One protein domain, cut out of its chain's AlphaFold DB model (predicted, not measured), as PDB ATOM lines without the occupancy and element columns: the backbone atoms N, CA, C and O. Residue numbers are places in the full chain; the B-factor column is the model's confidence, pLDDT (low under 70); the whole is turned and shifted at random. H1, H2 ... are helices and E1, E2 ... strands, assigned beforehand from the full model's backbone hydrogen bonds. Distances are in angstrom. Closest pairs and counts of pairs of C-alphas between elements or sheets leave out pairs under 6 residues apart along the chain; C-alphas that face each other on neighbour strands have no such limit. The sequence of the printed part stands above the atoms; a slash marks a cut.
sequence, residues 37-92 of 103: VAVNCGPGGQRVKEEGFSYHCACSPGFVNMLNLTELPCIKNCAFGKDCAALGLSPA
ATOM      1  N   VAL A  37     207.568 232.998  89.705       56.09
ATOM      2  CA  VAL A  37     208.365 234.225  89.481       56.09
ATOM      3  C   VAL A  37     208.626 234.972  90.792       56.09
ATOM      4  O   VAL A  37     209.576 235.749  90.894       56.09
ATOM      5  N   ALA A  38     207.841 234.699  91.836       66.00
ATOM      6  CA  ALA A  38     208.118 235.184  93.181       66.00
ATOM      7  C   ALA A  38     208.974 234.157  93.931       66.00
ATOM      8  O   ALA A  38     208.461 233.299  94.645       66.00
ATOM      9  N   VAL A  39     210.292 234.242  93.748       76.50
ATOM     10  CA  VAL A  39     211.249 233.522  94.594       76.50
ATOM     11  C   VAL A  39     211.070 233.990  96.032       76.50
ATOM     12  O   VAL A  39     211.272 235.169  96.331       76.50
ATOM     13  N   ASN A  40     210.727 233.064  96.919       84.12
ATOM     14  CA  ASN A  40     210.660 233.313  98.348       84.12
ATOM     15  C   ASN A  40     211.827 232.605  99.046       84.12
ATOM     16  O   ASN A  40     211.846 231.380  99.122       84.12
ATOM     17  N   CYS A  41     212.767 233.380  99.589       87.88
ATOM     18  CA  CYS A  41     213.926 232.860 100.318       87.88
ATOM     19  C   CYS A  41     213.625 232.468 101.773       87.88
ATOM     20  O   CYS A  41     214.538 232.080 102.496       87.88
ATOM     21  N   GLY A  42     212.364 232.546 102.208       84.00
ATOM     22  CA  GLY A  42     211.960 232.194 103.565       84.00
ATOM     23  C   GLY A  42     212.390 233.221 104.624       84.00
ATOM     24  O   GLY A  42     213.000 234.247 104.311       84.00
ATOM     25  N   PRO A  43     212.043 232.984 105.903       81.88
ATOM     26  CA  PRO A  43     212.432 233.856 107.005       81.88
ATOM     27  C   PRO A  43     213.953 233.991 107.103       81.88
ATOM     28  O   PRO A  43     214.678 233.003 107.041       81.88
ATOM     29  N   GLY A  44     214.439 235.222 107.271       84.62
ATOM     30  CA  GLY A  44     215.877 235.487 107.327       84.62
ATOM     31  C   GLY A  44     216.605 235.313 105.990       84.62
ATOM     32  O   GLY A  44     217.824 235.418 105.982       84.62
ATOM     33  N   GLY A  45     215.894 235.073 104.885       88.88
ATOM     34  CA  GLY A  45     216.460 234.998 103.544       88.88
ATOM     35  C   GLY A  45     216.154 236.236 102.709       88.88
ATOM     36  O   GLY A  45     215.031 236.739 102.699       88.88
ATOM     37  N   GLN A  46     217.152 236.712 101.973       89.25
ATOM     38  CA  GLN A  46     217.013 237.788 100.997       89.25
ATOM     39  C   GLN A  46     217.300 237.257  99.599       89.25
ATOM     40  O   GLN A  46     218.309 236.590  99.376       89.25
ATOM     41  N   ARG A  47     216.422 237.575  98.645       88.06
ATOM     42  CA  ARG A  47     216.647 237.240  97.240       88.06
ATOM     43  C   ARG A  47     217.710 238.170  96.667       88.06
ATOM     44  O   ARG A  47     217.504 239.380  96.595       88.06
ATOM     45  N   VAL A  48     218.778 237.581  96.161       89.69
ATOM     46  CA  VAL A  48     219.795 238.239  95.354       89.69
ATOM     47  C   VAL A  48     219.575 237.835  93.902       89.69
ATOM     48  O   VAL A  48     219.388 236.662  93.585       89.69
ATOM     49  N   LYS A  49     219.516 238.827  93.016       84.62
ATOM     50  CA  LYS A  49     219.356 238.603  91.579       84.62
ATOM     51  C   LYS A  49     220.736 238.460  90.941       84.62
ATOM     52  O   LYS A  49     221.603 239.291  91.195       84.62
ATOM     53  N   GLU A  50     220.898 237.458  90.088       83.88
ATOM     54  CA  GLU A  50     222.098 237.263  89.273       83.88
ATOM     55  C   GLU A  50     221.842 237.670  87.813       83.88
ATOM     56  O   GLU A  50     220.768 238.175  87.463       83.88
ATOM     57  N   GLU A  51     222.848 237.505  86.953       82.81
ATOM     58  CA  GLU A  51     222.703 237.772  85.524       82.81
ATOM     59  C   GLU A  51     221.626 236.859  84.903       82.81
ATOM     60  O   GLU A  51     221.517 235.671  85.204       82.81
ATOM     61  N   GLY A  52     220.774 237.431  84.047       77.19
ATOM     62  CA  GLY A  52     219.652 236.714  83.440       77.19
ATOM     63  C   GLY A  52     218.487 236.442  84.403       77.19
ATOM     64  O   GLY A  52     217.964 237.357  85.050       77.19
ATOM     65  N   PHE A  53     218.022 235.187  84.423       74.62
ATOM     66  CA  PHE A  53     216.890 234.713  85.236       74.62
ATOM     67  C   PHE A  53     217.322 234.000  86.528       74.62
ATOM     68  O   PHE A  53     216.461 233.555  87.289       74.62
ATOM     69  N   SER A  54     218.627 233.921  86.790       81.19
ATOM     70  CA  SER A  54     219.182 233.272  87.974       81.19
ATOM     71  C   SER A  54     219.021 234.133  89.228       81.19
ATOM     72  O   SER A  54     218.918 235.367  89.189       81.19
ATOM     73  N   TYR A  55     218.953 233.464  90.371       85.56
ATOM     74  CA  TYR A  55     218.863 234.088  91.679       85.56
ATOM     75  C   TYR A  55     219.518 233.184  92.714       85.56
ATOM     76  O   TYR A  55     219.581 231.971  92.538       85.56
ATOM     77  N   HIS A  56     219.887 233.772  93.841       91.12
ATOM     78  CA  HIS A  56     220.204 233.014  95.037       91.12
ATOM     79  C   HIS A  56     219.616 233.681  96.279       91.12
ATOM     80  O   HIS A  56     219.219 234.847  96.269       91.12
ATOM     81  N   CYS A  57     219.542 232.923  97.361       91.06
ATOM     82  CA  CYS A  57     219.088 233.341  98.668       91.06
ATOM     83  C   CYS A  57     220.299 233.570  99.576       91.06
ATOM     84  O   CYS A  57     221.080 232.662  99.870       91.06
ATOM     85  N   ALA A  58     220.459 234.814 100.021       93.56
ATOM     86  CA  ALA A  58     221.429 235.185 101.038       93.56
ATOM     87  C   ALA A  58     220.765 235.102 102.419       93.56
ATOM     88  O   ALA A  58     219.771 235.789 102.674       93.56
ATOM     89  N   CYS A  59     221.307 234.264 103.304       91.69
ATOM     90  CA  CYS A  59     220.767 234.066 104.646       91.69
ATOM     91  C   CYS A  59     221.406 235.007 105.669       91.69
ATOM     92  O   CYS A  59     222.623 235.176 105.720       91.69
ATOM     93  N   SER A  60     220.570 235.585 106.525       91.81
ATOM     94  CA  SER A  60     220.987 236.331 107.709       91.81
ATOM     95  C   SER A  60     221.663 235.414 108.742       91.81
ATOM     96  O   SER A  60     221.389 234.212 108.773       91.81
ATOM     97  N   PRO A  61     222.487 235.962 109.656       89.69
ATOM     98  CA  PRO A  61     223.115 235.185 110.722       89.69
ATOM     99  C   PRO A  61     222.119 234.322 111.517       89.69
ATOM    100  O   PRO A  61     221.028 234.771 111.882       89.69
ATOM    101  N   GLY A  62     222.496 233.069 111.786       83.75
ATOM    102  CA  GLY A  62     221.637 232.076 112.449       83.75
ATOM    103  C   GLY A  62     220.632 231.373 111.525       83.75
ATOM    104  O   GLY A  62     219.838 230.554 112.001       83.75
ATOM    105  N   PHE A  63     220.668 231.675 110.228       86.62
ATOM    106  CA  PHE A  63     219.976 230.945 109.174       86.62
ATOM    107  C   PHE A  63     220.980 230.361 108.182       86.62
ATOM    108  O   PHE A  63     222.086 230.867 108.013       86.62
ATOM    109  N   VAL A  64     220.566 229.291 107.522       86.50
ATOM    110  CA  VAL A  64     221.350 228.531 106.549       86.50
ATOM    111  C   VAL A  64     220.438 228.152 105.398       86.50
ATOM    112  O   VAL A  64     219.247 227.920 105.609       86.50
ATOM    113  N   ASN A  65     220.974 228.084 104.185       87.00
ATOM    114  CA  ASN A  65     220.198 227.557 103.073       87.00
ATOM    115  C   ASN A  65     219.883 226.084 103.335       87.00
ATOM    116  O   ASN A  65     220.731 225.335 103.833       87.00
ATOM    117  N   MET A  66     218.671 225.657 102.998       81.75
ATOM    118  CA  MET A  66     218.313 224.247 103.067       81.75
ATOM    119  C   MET A  66     219.317 223.426 102.240       81.75
ATOM    120  O   MET A  66     219.648 223.797 101.117       81.75
ATOM    121  N   LEU A  67     219.861 222.350 102.824       80.88
ATOM    122  CA  LEU A  67     220.925 221.524 102.221       80.88
ATOM    123  C   LEU A  67     222.187 222.305 101.793       80.88
ATOM    124  O   LEU A  67     222.984 221.805 101.006       80.88
ATOM    125  N   ASN A  68     222.372 223.526 102.305       82.56
ATOM    126  CA  ASN A  68     223.444 224.444 101.924       82.56
ATOM    127  C   ASN A  68     223.470 224.818 100.423       82.56
ATOM    128  O   ASN A  68     224.517 225.185  99.893       82.56
ATOM    129  N   LEU A  69     222.327 224.747  99.734       85.50
ATOM    130  CA  LEU A  69     222.190 225.148  98.330       85.50
ATOM    131  C   LEU A  69     221.573 226.541  98.247       85.50
ATOM    132  O   LEU A  69     220.455 226.748  98.700       85.50
ATOM    133  N   THR A  70     222.271 227.497  97.644       90.12
ATOM    134  CA  THR A  70     221.871 228.913  97.651       90.12
ATOM    135  C   THR A  70     220.600 229.208  96.856       90.12
ATOM    136  O   THR A  70     220.020 230.272  97.013       90.12
ATOM    137  N   GLU A  71     220.137 228.288  96.017       86.69
ATOM    138  CA  GLU A  71     218.842 228.389  95.332       86.69
ATOM    139  C   GLU A  71     217.663 228.028  96.252       86.69
ATOM    140  O   GLU A  71     216.511 228.340  95.947       86.69
ATOM    141  N   LEU A  72     217.938 227.363  97.381       86.88
ATOM    142  CA  LEU A  72     216.925 226.920  98.329       86.88
ATOM    143  C   LEU A  72     216.689 227.958  99.439       86.88
ATOM    144  O   LEU A  72     217.589 228.721  99.779       86.88
ATOM    145  N   PRO A  73     215.487 227.993 100.043       86.38
ATOM    146  CA  PRO A  73     215.174 228.933 101.113       86.38
ATOM    147  C   PRO A  73     216.058 228.776 102.355       86.38
ATOM    148  O   PRO A  73     216.533 227.686 102.689       86.38
ATOM    149  N   CYS A  74     216.183 229.873 103.095       87.31
ATOM    150  CA  CYS A  74     216.834 229.920 104.390       87.31
ATOM    151  C   CYS A  74     215.951 229.283 105.471       87.31
ATOM    152  O   CYS A  74     214.760 229.579 105.598       87.31
ATOM    153  N   ILE A  75     216.566 228.444 106.295       83.12
ATOM    154  CA  ILE A  75     215.980 227.828 107.484       83.12
ATOM    155  C   ILE A  75     216.814 228.196 108.707       83.12
ATOM    156  O   ILE A  75     218.005 228.497 108.599       83.12
ATOM    157  N   LYS A  76     216.208 228.177 109.895       82.56
ATOM    158  CA  LYS A  76     216.982 228.277 111.137       82.56
ATOM    159  C   LYS A  76     217.939 227.095 111.228       82.56
ATOM    160  O   LYS A  76     217.557 225.970 110.929       82.56
ATOM    161  N   ASN A  77     219.149 227.328 111.730       75.31
ATOM    162  CA  ASN A  77     220.159 226.271 111.873       75.31
ATOM    163  C   ASN A  77     219.727 225.112 112.805       75.31
ATOM    164  O   ASN A  77     220.356 224.063 112.830       75.31
ATOM    165  N   CYS A  78     218.647 225.289 113.564       75.38
ATOM    166  CA  CYS A  78     218.081 224.277 114.450       75.38
ATOM    167  C   CYS A  78     216.901 223.493 113.836       75.38
ATOM    168  O   CYS A  78     216.337 222.633 114.495       75.38
ATOM    169  N   ALA A  79     216.528 223.772 112.579       71.62
ATOM    170  CA  ALA A  79     215.363 223.198 111.900       71.62
ATOM    171  C   ALA A  79     215.417 221.671 111.710       71.62
ATOM    172  O   ALA A  79     214.380 221.009 111.740       71.62
ATOM    173  N   PHE A  80     216.612 221.112 111.519       72.81
ATOM    174  CA  PHE A  80     216.813 219.672 111.408       72.81
ATOM    175  C   PHE A  80     217.191 219.094 112.773       72.81
ATOM    176  O   PHE A  80     218.178 219.511 113.380       72.81
ATOM    177  N   GLY A  81     216.408 218.123 113.243       65.12
ATOM    178  CA  GLY A  81     216.687 217.384 114.466       65.12
ATOM    179  C   GLY A  81     217.901 216.463 114.324       65.12
ATOM    180  O   GLY A  81     218.441 216.243 113.234       65.12
ATOM    181  N   LYS A  82     218.340 215.886 115.449       63.78
ATOM    182  CA  LYS A  82     219.522 215.004 115.506       63.78
ATOM    183  C   LYS A  82     219.408 213.789 114.580       63.78
ATOM    184  O   LYS A  82     220.423 213.317 114.076       63.78
ATOM    185  N   ASP A  83     218.195 213.316 114.326       63.62
ATOM    186  CA  ASP A  83     217.955 212.149 113.474       63.62
ATOM    187  C   ASP A  83     218.204 212.464 111.990       63.62
ATOM    188  O   ASP A  83     218.682 211.614 111.244       63.62
ATOM    189  N   CYS A  84     217.992 213.713 111.560       65.25
ATOM    190  CA  CYS A  84     218.371 214.170 110.219       65.25
ATOM    191  C   CYS A  84     219.890 214.331 110.069       65.25
ATOM    192  O   CYS A  84     220.425 214.112 108.981       65.25
ATOM    193  N   ALA A  85     220.599 214.652 111.158       64.81
ATOM    194  CA  ALA A  85     222.061 214.698 111.157       64.81
ATOM    195  C   ALA A  85     222.682 213.325 110.886       64.81
ATOM    196  O   ALA A  85     223.613 213.212 110.091       64.81
ATOM    197  N   ALA A  86     222.118 212.273 111.488       62.59
ATOM    198  CA  ALA A  86     222.551 210.893 111.268       62.59
ATOM    199  C   ALA A  86     222.385 210.434 109.806       62.59
ATOM    200  O   ALA A  86     223.094 209.538 109.357       62.59
ATOM    201  N   LEU A  87     221.486 211.077 109.054       67.50
ATOM    202  CA  LEU A  87     221.254 210.829 107.629       67.50
ATOM    203  C   LEU A  87     222.127 211.702 106.710       67.50
ATOM    204  O   LEU A  87     221.968 211.653 105.494       67.50
ATOM    205  N   GLY A  88     223.030 212.518 107.269       63.00
ATOM    206  CA  GLY A  88     223.857 213.452 106.499       63.00
ATOM    207  C   GLY A  88     223.084 214.655 105.951       63.00
ATOM    208  O   GLY A  88     223.585 215.359 105.081       63.00
ATOM    209  N   LEU A  89     221.872 214.903 106.459       67.31
ATOM    210  CA  LEU A  89     220.995 216.004 106.040       67.31
ATOM    211  C   LEU A  89     221.107 217.222 106.968       67.31
ATOM    212  O   LEU A  89     220.274 218.127 106.918       67.31
ATOM    213  N   SER A  90     222.123 217.244 107.835       62.84
ATOM    214  CA  SER A  90     222.415 218.412 108.656       62.84
ATOM    215  C   SER A  90     222.690 219.632 107.782       62.84
ATOM    216  O   SER A  90     223.408 219.524 106.783       62.84
ATOM    217  N   PRO A  91     222.201 220.813 108.184       61.81
ATOM    218  CA  PRO A  91     222.677 222.039 107.586       61.81
ATOM    219  C   PRO A  91     224.185 222.161 107.832       61.81
ATOM    220  O   PRO A  91     224.686 221.768 108.891       61.81
ATOM    221  N   ALA A  92     224.909 222.697 106.848       57.72
ATOM    222  CA  ALA A  92     226.328 222.972 107.008       57.72
ATOM    223  C   ALA A  92     226.522 223.901 108.212       57.72
ATOM    224  O   ALA A  92     225.838 224.917 108.345       57.72
TER     225      ALA A  92
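AT A GLANCE: This is residues 37 to 92 of the 103 residues of an uncharacterized protein of Oryza sativa subsp. japonica (UniProt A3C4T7). With little regular structure, this is a rod: hairpin E1-E2 at one end, smaller hairpin E3-E4 in the middle, short helix H1 at the other end, in that chain order. Named elements hold only 21 of 56 printed residues; the class is mixed, both two-stranded sheets antiparallel. It is only just compact, close to loose: radius of gyration of the C-alphas 12.1 A, spans 38 by 18 by 16 A.

IN THESE COORDINATES: E1, residues 45 to 49, spans 12.8 A from C-alpha 45 at (216.460, 234.998, 103.544). E2, residues 55 to 59, spans 13.1 A. E3 is residues 63 to 65, E4 74 to 76. H1, residues 82 to 86, ends with C-alpha 86 at (222.551, 210.893, 111.268).

HOW THE PARTS SIT: Within hydrogen-bond range are N 46 and O 58, 2.9 A, between antiparallel E1 and E2, and N 75 and O 64, 2.8 A, between antiparallel E3 and E4. The closest C-alphas of E2 and E4, Cys 59 and Cys 74, are 5.7 A apart. H1, its O i to N i+4 pair within range, is apart from E3.

THE WHOLE: The farthest C-alphas, Gly 52 and Asp 83, are 38.8 A apart. The printed part has no cut and no long link. Residues 37 to 38 and 81 to 92 have pLDDT under 70.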